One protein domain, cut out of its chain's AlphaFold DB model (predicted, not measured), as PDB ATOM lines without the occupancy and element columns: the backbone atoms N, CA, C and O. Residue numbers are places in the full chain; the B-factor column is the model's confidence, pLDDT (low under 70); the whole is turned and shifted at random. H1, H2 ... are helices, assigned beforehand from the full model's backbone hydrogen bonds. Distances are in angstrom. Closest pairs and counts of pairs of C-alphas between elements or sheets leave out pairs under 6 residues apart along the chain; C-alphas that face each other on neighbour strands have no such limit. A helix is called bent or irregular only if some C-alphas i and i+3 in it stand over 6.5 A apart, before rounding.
ATOM      1  N   GLN A 210      17.898  -0.304 130.033       35.00
ATOM      2  CA  GLN A 210      16.444  -0.123 130.192       35.00
ATOM      3  C   GLN A 210      15.879   1.272 129.895       35.00
ATOM      4  O   GLN A 210      14.730   1.331 129.485       35.00
ATOM      5  N   PHE A 211      16.639   2.370 129.953       39.28
ATOM      6  CA  PHE A 211      16.109   3.691 129.565       39.28
ATOM      7  C   PHE A 211      17.210   4.595 128.993       39.28
ATOM      8  O   PHE A 211      17.862   5.348 129.712       39.28
ATOM      9  N   GLN A 212      17.443   4.494 127.683       42.44
ATOM     10  CA  GLN A 212      18.283   5.416 126.910       42.44
ATOM     11  C   GLN A 212      17.377   6.253 125.999       42.44
ATOM     12  O   GLN A 212      16.538   5.705 125.286       42.44
ATOM     13  N   THR A 213      17.518   7.579 126.053       45.91
ATOM     14  CA  THR A 213      16.788   8.525 125.196       45.91
ATOM     15  C   THR A 213      17.239   8.384 123.739       45.91
ATOM     16  O   THR A 213      18.384   8.009 123.471       45.91
ATOM     17  N   TRP A 214      16.346   8.680 122.789       44.59
ATOM     18  CA  TRP A 214      16.578   8.518 121.345       44.59
ATOM     19  C   TRP A 214      17.862   9.213 120.848       44.59
ATOM     20  O   TRP A 214      18.607   8.632 120.060       44.59
ATOM     21  N   ASP A 215      18.209  10.375 121.407       46.50
ATOM     22  CA  ASP A 215      19.444  11.102 121.066       46.50
ATOM     23  C   ASP A 215      20.719  10.325 121.430       46.50
ATOM     24  O   ASP A 215      21.709  10.343 120.703       46.50
ATOM     25  N   SER A 216      20.698   9.535 122.508       53.44
ATOM     26  CA  SER A 216      21.833   8.664 122.847       53.44
ATOM     27  C   SER A 216      21.953   7.445 121.916       53.44
ATOM     28  O   SER A 216      23.045   6.892 121.758       53.44
ATOM     29  N   MET A 217      20.859   7.053 121.249       49.19
ATOM     30  CA  MET A 217      20.871   6.040 120.190       49.19
ATOM     31  C   MET A 217      21.356   6.586 118.844       49.19
ATOM     32  O   MET A 217      21.921   5.808 118.072       49.19
ATOM     33  N   GLN A 218      21.218   7.890 118.570       50.31
ATOM     34  CA  GLN A 218      21.765   8.496 117.349       50.31
ATOM     35  C   GLN A 218      23.286   8.318 117.254       50.31
ATOM     36  O   GLN A 218      23.796   8.008 116.180       50.31
ATOM     37  N   HIS A 219      24.006   8.335 118.376       46.50
ATOM     38  CA  HIS A 219      25.441   8.022 118.409       46.50
ATOM     39  C   HIS A 219      25.785   6.537 118.154       46.50
ATOM     40  O   HIS A 219      26.959   6.181 118.077       46.50
ATOM     41  N   ARG A 220      24.790   5.646 118.011       55.22
ATOM     42  CA  ARG A 220      24.962   4.224 117.636       55.22
ATOM     43  C   ARG A 220      24.437   3.895 116.230       55.22
ATOM     44  O   ARG A 220      24.357   2.713 115.870       55.22
ATOM     45  N   THR A 221      24.076   4.912 115.447       59.22
ATOM     46  CA  THR A 221      23.577   4.772 114.063       59.22
ATOM     47  C   THR A 221      24.600   4.151 113.114       59.22
ATOM     48  O   THR A 221      24.210   3.545 112.120       59.22
ATOM     49  N   ASP A 222      25.881   4.160 113.481       72.88
ATOM     50  CA  ASP A 222      26.969   3.536 112.727       72.88
ATOM     51  C   ASP A 222      27.467   2.230 113.365       72.88
ATOM     52  O   ASP A 222      28.659   1.943 113.423       72.88
ATOM     53  N   SER A 223      26.560   1.393 113.874       82.56
ATOM     54  CA  SER A 223      26.954   0.024 114.225       82.56
ATOM     55  C   SER A 223      27.146  -0.814 112.956       82.56
ATOM     56  O   SER A 223      26.240  -0.939 112.128       82.56
ATOM     57  N   PHE A 224      28.323  -1.424 112.813       87.12
ATOM     58  CA  PHE A 224      28.684  -2.294 111.690       87.12
ATOM     59  C   PHE A 224      28.738  -3.770 112.103       87.12
ATOM     60  O   PHE A 224      28.933  -4.110 113.267       87.12
ATOM     61  N   CYS A 225      28.508  -4.649 111.133       91.44
ATOM     62  CA  CYS A 225      28.547  -6.092 111.282       91.44
ATOM     63  C   CYS A 225      29.946  -6.540 111.706       91.44
ATOM     64  O   CYS A 225      30.919  -6.201 111.039       91.44
ATOM     65  N   GLU A 226      30.039  -7.369 112.744       86.31
ATOM     66  CA  GLU A 226      31.317  -7.908 113.231       86.31
ATOM     67  C   GLU A 226      32.044  -8.805 112.217       86.31
ATOM     68  O   GLU A 226      33.226  -9.086 112.404       86.31
ATOM     69  N   LEU A 227      31.342  -9.295 111.188       84.62
ATOM     70  CA  LEU A 227      31.910 -10.200 110.186       84.62
ATOM     71  C   LEU A 227      32.309  -9.487 108.896       84.62
ATOM     72  O   LEU A 227      33.395  -9.743 108.400       84.62
ATOM     73  N   CYS A 228      31.466  -8.588 108.378       83.50
ATOM     74  CA  CYS A 228      31.664  -7.985 107.051       83.50
ATOM     75  C   CYS A 228      31.640  -6.458 107.016       83.50
ATOM     76  O   CYS A 228      31.610  -5.871 105.937       83.50
ATOM     77  N   TYR A 229      31.540  -5.806 108.176       82.00
ATOM     78  CA  TYR A 229      31.527  -4.347 108.309       82.00
ATOM     79  C   TYR A 229      30.453  -3.605 107.495       82.00
ATOM     80  O   TYR A 229      30.491  -2.384 107.374       82.00
ATOM     81  N   ARG A 230      29.426  -4.298 106.989       84.94
ATOM     82  CA  ARG A 230      28.181  -3.663 106.524       84.94
ATOM     83  C   ARG A 230      27.394  -3.146 107.723       84.94
ATOM     84  O   ARG A 230      27.479  -3.736 108.795       84.94
ATOM     85  N   ARG A 231      26.583  -2.097 107.560       87.56
ATOM     86  CA  ARG A 231      25.711  -1.608 108.644       87.56
ATOM     87  C   ARG A 231      24.871  -2.754 109.225       87.56
ATOM     88  O   ARG A 231      24.356  -3.601 108.490       87.56
ATOM     89  N   THR A 232      24.780  -2.808 110.551       93.06
ATOM     90  CA  THR A 232      23.967  -3.814 111.246       93.06
ATOM     91  C   THR A 232      22.498  -3.630 110.903       93.06
ATOM     92  O   THR A 232      22.078  -2.567 110.440       93.06
ATOM     93  N   MET A 233      21.686  -4.656 111.154       90.62
ATOM     94  CA  MET A 233      20.239  -4.545 110.953       90.62
ATOM     95  C   MET A 233      19.647  -3.370 111.737       90.62
ATOM     96  O   MET A 233      18.800  -2.650 111.212       90.62
ATOM     97  N   ARG A 234      20.134  -3.147 112.965       91.38
ATOM     98  CA  ARG A 234      19.731  -2.005 113.788       91.38
ATOM     99  C   ARG A 234      20.169  -0.672 113.177       91.38
ATOM    100  O   ARG A 234      19.333   0.211 113.049       91.38
ATOM    101  N   ALA A 235      21.431  -0.538 112.766       89.25
ATOM    102  CA  ALA A 235      21.942   0.683 112.133       89.25
ATOM    103  C   ALA A 235      21.156   1.059 110.871       89.25
ATOM    104  O   ALA A 235      20.761   2.209 110.710       89.25
ATOM    105  N   ILE A 236      20.876   0.080 110.002       89.06
ATOM    106  CA  ILE A 236      20.062   0.294 108.798       89.06
ATOM    107  C   ILE A 236      18.652   0.749 109.182       89.06
ATOM    108  O   ILE A 236      18.149   1.707 108.607       89.06
ATOM    109  N   ALA A 237      18.023   0.106 110.168       87.62
ATOM    110  CA  ALA A 237      16.679   0.477 110.601       87.62
ATOM    111  C   ALA A 237      16.607   1.872 111.240       87.62
ATOM    112  O   ALA A 237      15.619   2.567 111.031       87.62
ATOM    113  N   CYS A 238      17.648   2.292 111.969       85.81
ATOM    114  CA  CYS A 238      17.759   3.658 112.482       85.81
ATOM    115  C   CYS A 238      17.973   4.682 111.360       85.81
ATOM    116  O   CYS A 238      17.447   5.782 111.446       85.81
ATOM    117  N   ALA A 239      18.763   4.340 110.335       83.12
ATOM    118  CA  ALA A 239      19.151   5.275 109.279       83.12
ATOM    119  C   ALA A 239      18.090   5.453 108.186       83.12
ATOM    120  O   ALA A 239      17.992   6.525 107.605       83.12
ATOM    121  N   VAL A 240      17.342   4.396 107.860       79.44
ATOM    122  CA  VAL A 240      16.461   4.377 106.680       79.44
ATOM    123  C   VAL A 240      15.016   4.757 107.020       79.44
ATOM    124  O   VAL A 240      14.217   4.831 106.101       79.44
ATOM    125  N   GLU A 241      14.670   4.998 108.296       64.75
ATOM    126  CA  GLU A 241      13.273   5.138 108.763       64.75
ATOM    127  C   GLU A 241      12.350   4.187 107.993       64.75
ATOM    128  O   GLU A 241      11.587   4.606 107.127       64.75
ATOM    129  N   LEU A 242      12.516   2.877 108.237       62.31
ATOM    130  CA  LEU A 242      11.899   1.809 107.440       62.31
ATOM    131  C   LEU A 242      10.476   2.199 106.979       62.31
ATOM    132  O   LEU A 242       9.613   2.372 107.841       62.31
ATOM    133  N   PRO A 243      10.203   2.304 105.659       56.69
ATOM    134  CA  PRO A 243       8.919   2.791 105.134       56.69
ATOM    135  C   PRO A 243       7.692   2.042 105.680       56.69
ATOM    136  O   PRO A 243       6.597   2.595 105.800       56.69
ATOM    137  N   SER A 244       7.895   0.782 106.079       63.75
ATOM    138  CA  SER A 244       6.905  -0.082 106.728       63.75
ATOM    139  C   SER A 244       6.560   0.294 108.177       63.75
ATOM    140  O   SER A 244       5.741  -0.382 108.794       63.75
ATOM    141  N   MET A 245       7.172   1.343 108.733       74.56
ATOM    142  CA  MET A 245       6.889   1.876 110.071       74.56
ATOM    143  C   MET A 245       6.050   3.160 110.046       74.56
ATOM    144  O   MET A 245       5.857   3.787 111.090       74.56
ATOM    145  N   SER A 246       5.539   3.563 108.879       80.25
ATOM    146  CA  SER A 246       4.552   4.643 108.792       80.25
ATOM    147  C   SER A 246       3.311   4.293 109.632       80.25
ATOM    148  O   SER A 246       2.801   3.174 109.596       80.25
ATOM    149  N   GLY A 247       2.875   5.230 110.479       89.50
ATOM    150  CA  GLY A 247       1.770   5.030 111.428       89.50
ATOM    151  C   GLY A 247       2.144   4.357 112.755       89.50
ATOM    152  O   GLY A 247       1.294   4.238 113.634       89.50
ATOM    153  N   TRP A 248       3.400   3.942 112.954       89.06
ATOM    154  CA  TRP A 248       3.826   3.377 114.235       89.06
ATOM    155  C   TRP A 248       4.135   4.480 115.249       89.06
ATOM    156  O   TRP A 248       4.886   5.426 114.969       89.06
ATOM    157  N   SER A 249       3.634   4.305 116.473       92.12
ATOM    158  CA  SER A 249       4.052   5.129 117.609       92.12
ATOM    159  C   SER A 249       5.572   5.056 117.791       92.12
ATOM    160  O   SER A 249       6.228   4.071 117.428       92.12
ATOM    161  N   GLN A 250       6.155   6.107 118.364       84.81
ATOM    162  CA  GLN A 250       7.592   6.155 118.640       84.81
ATOM    163  C   GLN A 250       8.049   4.951 119.479       84.81
ATOM    164  O   GLN A 250       9.110   4.378 119.230       84.81
ATOM    165  N   GLU A 251       7.214   4.506 120.417       86.94
ATOM    166  CA  GLU A 251       7.518   3.359 121.263       86.94
ATOM    167  C   GLU A 251       7.500   2.031 120.491       86.94
ATOM    168  O   GLU A 251       8.395   1.203 120.667       86.94
ATOM    169  N   GLN A 252       6.552   1.841 119.567       89.81
ATOM    170  CA  GLN A 252       6.537   0.673 118.678       89.81
ATOM    171  C   GLN A 252       7.772   0.635 117.769       89.81
ATOM    172  O   GLN A 252       8.400  -0.419 117.626       89.81
ATOM    173  N   ARG A 253       8.168   1.788 117.209       86.75
ATOM    174  CA  ARG A 253       9.403   1.917 116.418       86.75
ATOM    175  C   ARG A 253      10.624   1.538 117.248       86.75
ATOM    176  O   ARG A 253      11.421   0.703 116.821       86.75
ATOM    177  N   HIS A 254      10.727   2.064 118.466       84.19
ATOM    178  CA  HIS A 254      11.842   1.767 119.355       84.19
ATOM    179  C   HIS A 254      11.893   0.286 119.752       84.19
ATOM    180  O   HIS A 254      12.947  -0.338 119.618       84.19
ATOM    181  N   ARG A 255      10.768  -0.322 120.154       88.69
ATOM    182  CA  ARG A 255      10.706  -1.760 120.481       88.69
ATOM    183  C   ARG A 255      11.164  -2.616 119.302       88.69
ATOM    184  O   ARG A 255      11.947  -3.550 119.484       88.69
ATOM    185  N   LYS A 256      10.747  -2.275 118.079       90.62
ATOM    186  CA  LYS A 256      11.155  -3.022 116.885       90.62
ATOM    187  C   LYS A 256      12.625  -2.826 116.544       90.62
ATOM    188  O   LYS A 256      13.307  -3.825 116.342       90.62
ATOM    189  N   ILE A 257      13.135  -1.597 116.525       89.38
ATOM    190  CA  ILE A 257      14.556  -1.314 116.256       89.38
ATOM    191  C   ILE A 257      15.450  -1.992 117.303       89.38
ATOM    192  O   ILE A 257      16.446  -2.629 116.956       89.38
ATOM    193  N   SER A 258      15.062  -1.944 118.578       87.56
ATOM    194  CA  SER A 258      15.776  -2.607 119.672       87.56
ATOM    195  C   SER A 258      15.734  -4.135 119.577       87.56
ATOM    196  O   SER A 258      16.694  -4.786 119.985       87.56
ATOM    197  N   SER A 259      14.698  -4.719 118.968       90.31
ATOM    198  CA  SER A 259      14.658  -6.162 118.678       90.31
ATOM    199  C   SER A 259      15.605  -6.593 117.547       90.31
ATOM    200  O   SER A 259      15.934  -7.774 117.435       90.31
ATOM    201  N   LEU A 260      16.067  -5.660 116.705       91.06
ATOM    202  CA  LEU A 260      16.999  -5.973 115.624       91.06
ATOM    203  C   LEU A 260      18.417  -6.187 116.155       91.06
ATOM    204  O   LEU A 260      18.873  -5.540 117.105       91.06
ATOM    205  N   ASN A 261      19.131  -7.083 115.473       90.00
ATOM    206  CA  ASN A 261      20.503  -7.428 115.795       90.00
ATOM    207  C   ASN A 261      21.422  -6.207 115.609       90.00
ATOM    208  O   ASN A 261      21.468  -5.603 114.535       90.00
ATOM    209  N   ASN A 262      22.151  -5.852 116.667       92.00
ATOM    210  CA  ASN A 262      23.112  -4.747 116.683       92.00
ATOM    211  C   ASN A 262      24.562  -5.196 116.439       92.00
ATOM    212  O   ASN A 262      25.459  -4.363 116.505       92.00
ATOM    213  N   ARG A 263      24.801  -6.492 116.207       89.94
ATOM    214  CA  ARG A 263      26.132  -7.075 115.962       89.94
ATOM    215  C   ARG A 263      26.313  -7.553 114.532       89.94
ATOM    216  O   ARG A 263      27.433  -7.573 114.036       89.94
ATOM    217  N   PHE A 264      25.229  -7.947 113.868       92.12
ATOM    218  CA  PHE A 264      25.287  -8.531 112.533       92.12
ATOM    219  C   PHE A 264      24.389  -7.782 111.544       92.12
ATOM    220  O   PHE A 264      23.337  -7.244 111.903       92.12
ATOM    221  N   CYS A 265      24.816  -7.734 110.283       91.38
ATOM    222  CA  CYS A 265      23.959  -7.306 109.181       91.38
ATOM    223  C   CYS A 265      23.012  -8.446 108.770       91.38
ATOM    224  O   CYS A 265      23.116  -9.570 109.261       91.38
ATOM    225  N   TRP A 266      22.100  -8.165 107.839       87.62
ATOM    226  CA  TRP A 266      21.135  -9.146 107.332       87.62
ATOM    227  C   TRP A 266      21.775 -10.427 106.771       87.62
ATOM    228  O   TRP A 266      21.223 -11.507 106.954       87.62
ATOM    229  N   TYR A 267      22.952 -10.320 106.149       83.25
ATOM    230  CA  TYR A 267      23.674 -11.450 105.548       83.25
ATOM    231  C   TYR A 267      24.363 -12.361 106.576       83.25
ATOM    232  O   TYR A 267      24.664 -13.517 106.287       83.25
ATOM    233  N   HIS A 268      24.597 -11.843 107.783       88.88
ATOM    234  CA  HIS A 268      25.389 -12.487 108.834       88.88
ATOM    235  C   HIS A 268      24.607 -12.675 110.134       88.88
ATOM    236  O   HIS A 268      25.206 -12.960 111.164       88.88
ATOM    237  N   ASN A 269      23.290 -12.465 110.151       88.50
ATOM    238  CA  ASN A 269      22.507 -12.605 111.375       88.50
ATOM    239  C   ASN A 269      22.173 -14.086 111.634       88.50
ATOM    240  O   ASN A 269      21.269 -14.588 110.971       88.50
ATOM    241  N   PRO A 270      22.789 -14.756 112.631       81.38
ATOM    242  CA  PRO A 270      22.601 -16.190 112.882       81.38
ATOM    243  C   PRO A 270      21.201 -16.540 113.406       81.38
ATOM    244  O   PRO A 270      20.842 -17.714 113.497       81.38
ATOM    245  N   SER A 271      20.418 -15.540 113.815       81.62
ATOM    246  CA  SER A 271      19.027 -15.717 114.244       81.62
ATOM    247  C   SER A 271      18.044 -15.648 113.079       81.62
ATOM    248  O   SER A 271      16.867 -15.947 113.254       81.62
ATOM    249  N   HIS A 272      18.488 -15.219 111.896       79.94
ATOM    250  CA  HIS A 272      17.620 -15.158 110.732       79.94
ATOM    251  C   HIS A 272      17.456 -16.566 110.151       79.94
ATOM    252  O   HIS A 272      18.453 -17.228 109.884       79.94
ATOM    253  N   ILE A 273      16.226 -17.031 109.920       67.81
ATOM    254  CA  ILE A 273      15.963 -18.412 109.468       67.81
ATOM    255  C   ILE A 273      16.701 -18.750 108.162       67.81
ATOM    256  O   ILE A 273      17.357 -19.782 108.059       67.81
ATOM    257  N   LYS A 274      16.775 -17.786 107.230       62.75
ATOM    258  CA  LYS A 274      17.552 -17.928 105.985       62.75
ATOM    259  C   LYS A 274      19.073 -18.017 106.193       62.75
ATOM    260  O   LYS A 274      19.767 -18.418 105.275       62.75
ATOM    261  N   SER A 275      19.592 -17.644 107.366       58.06
ATOM    262  CA  SER A 275      21.009 -17.850 107.709       58.06
ATOM    263  C   SER A 275      21.308 -19.281 108.167       58.06
ATOM    264  O   SER A 275      22.452 -19.707 108.063       58.06
ATOM    265  N   ARG A 276      20.299 -20.013 108.669       56.88
ATOM    266  CA  ARG A 276      20.444 -21.385 109.183       56.88
ATOM    267  C   ARG A 276      20.057 -22.441 108.146       56.88
ATOM    268  O   ARG A 276      20.761 -23.433 108.006       56.88
ATOM    269  N   ASP A 277      18.997 -22.203 107.374       53.53
ATOM    270  CA  ASP A 277      18.379 -23.229 106.514       53.53
ATOM    271  C   ASP A 277      19.110 -23.519 105.190       53.53
ATOM    272  O   ASP A 277      18.686 -24.375 104.414       53.53
ATOM    273  N   ILE A 278      20.242 -22.869 104.918       51.12
ATOM    274  CA  ILE A 278      21.040 -23.147 103.706       51.12
ATOM    275  C   ILE A 278      21.772 -24.487 103.793       51.12
ATOM    276  O   ILE A 278      22.117 -25.060 102.764       51.12
ATOM    277  N   GLN A 279      21.912 -25.060 104.992       49.19
ATOM    278  CA  GLN A 279      22.359 -26.447 105.113       49.19
ATOM    279  C   GLN A 279      21.329 -27.460 104.576       49.19
ATOM    280  O   GLN A 279      21.701 -28.598 104.319       49.19
ATOM    281  N   ILE A 280      20.062 -27.065 104.378       49.97
ATOM    282  CA  ILE A 280      18.962 -27.999 104.083       49.97
ATOM    283  C   ILE A 280      18.483 -27.904 102.623       49.97
ATOM    284  O   ILE A 280      18.034 -28.904 102.070       49.97
ATOM    285  N   SER A 281      18.585 -26.747 101.955       46.66
ATOM    286  CA  SER A 281      17.860 -26.528 100.687       46.66
ATOM    287  C   SER A 281      18.634 -26.765  99.383       46.66
ATOM    288  O   SER A 281      18.055 -26.598  98.312       46.66
ATOM    289  N   GLY A 282      19.922 -27.127  99.412       51.44
ATOM    290  CA  GLY A 282      20.697 -27.415  98.190       51.44
ATOM    291  C   GLY A 282      20.868 -26.234  97.211       51.44
ATOM    292  O   GLY A 282      21.513 -26.389  96.174       51.44
TER     293      GLY A 282
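AT A GLANCE: This is residues 210 to 282 of the 444 residues of the protein "Helix-turn-helix domain-containing protein" of Alcaligenaceae bacterium (UniProt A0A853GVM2). A small helical hairpin, H2 and H3, is extended by long loops, with short H1 near H2 and residues 276 to 282 sticking out at the far end. The 73 printed residues hold four named helices, H1 to H4 in order, with no named strand: all helix, though under half are in named elements. It is elongated, 43 by 26 by 23 A, and only just loose, close to compact; the radius of gyration of the C-alphas is 13.7 A.

HOW THE PARTS SIT: Start at H1, residues 214 to 218; it is close to but not clearly touching H2, residues 233 to 240, the closest C-alphas, Gln 218 and Cys 238, being 7.9 A apart. H2 and H3, residues 250 to 259, touch as a hairpin, closest at the C-alphas of Arg 234 and Ile 257, 5.8 A, opposite ways at 35.3 degrees, only just a steep tilt. H4, residues 273 to 279, is apart from H1, H2 and H3. Every O i to N i+4 pair is within hydrogen-bond range in H1, H2 and H3; H4 has 1 of 3, and 1 of 4 for O i to N i+3.

IN THESE COORDINATES: Find C-alpha 214 at (16.578, 8.518, 121.345), where H1 begins. H3 runs 14.2 A from C-alpha 250; H4 ends at C-alpha 279, (22.359, -26.447, 105.113), only just irregular, with C-alphas 276 and 279 6.8 A apart.

THE WHOLE: The printed part has no cut; links H1 to H2 and H3 to H4 are long. Residues 210 to 221, 241 to 244 and 273 to 282 are under pLDDT 70.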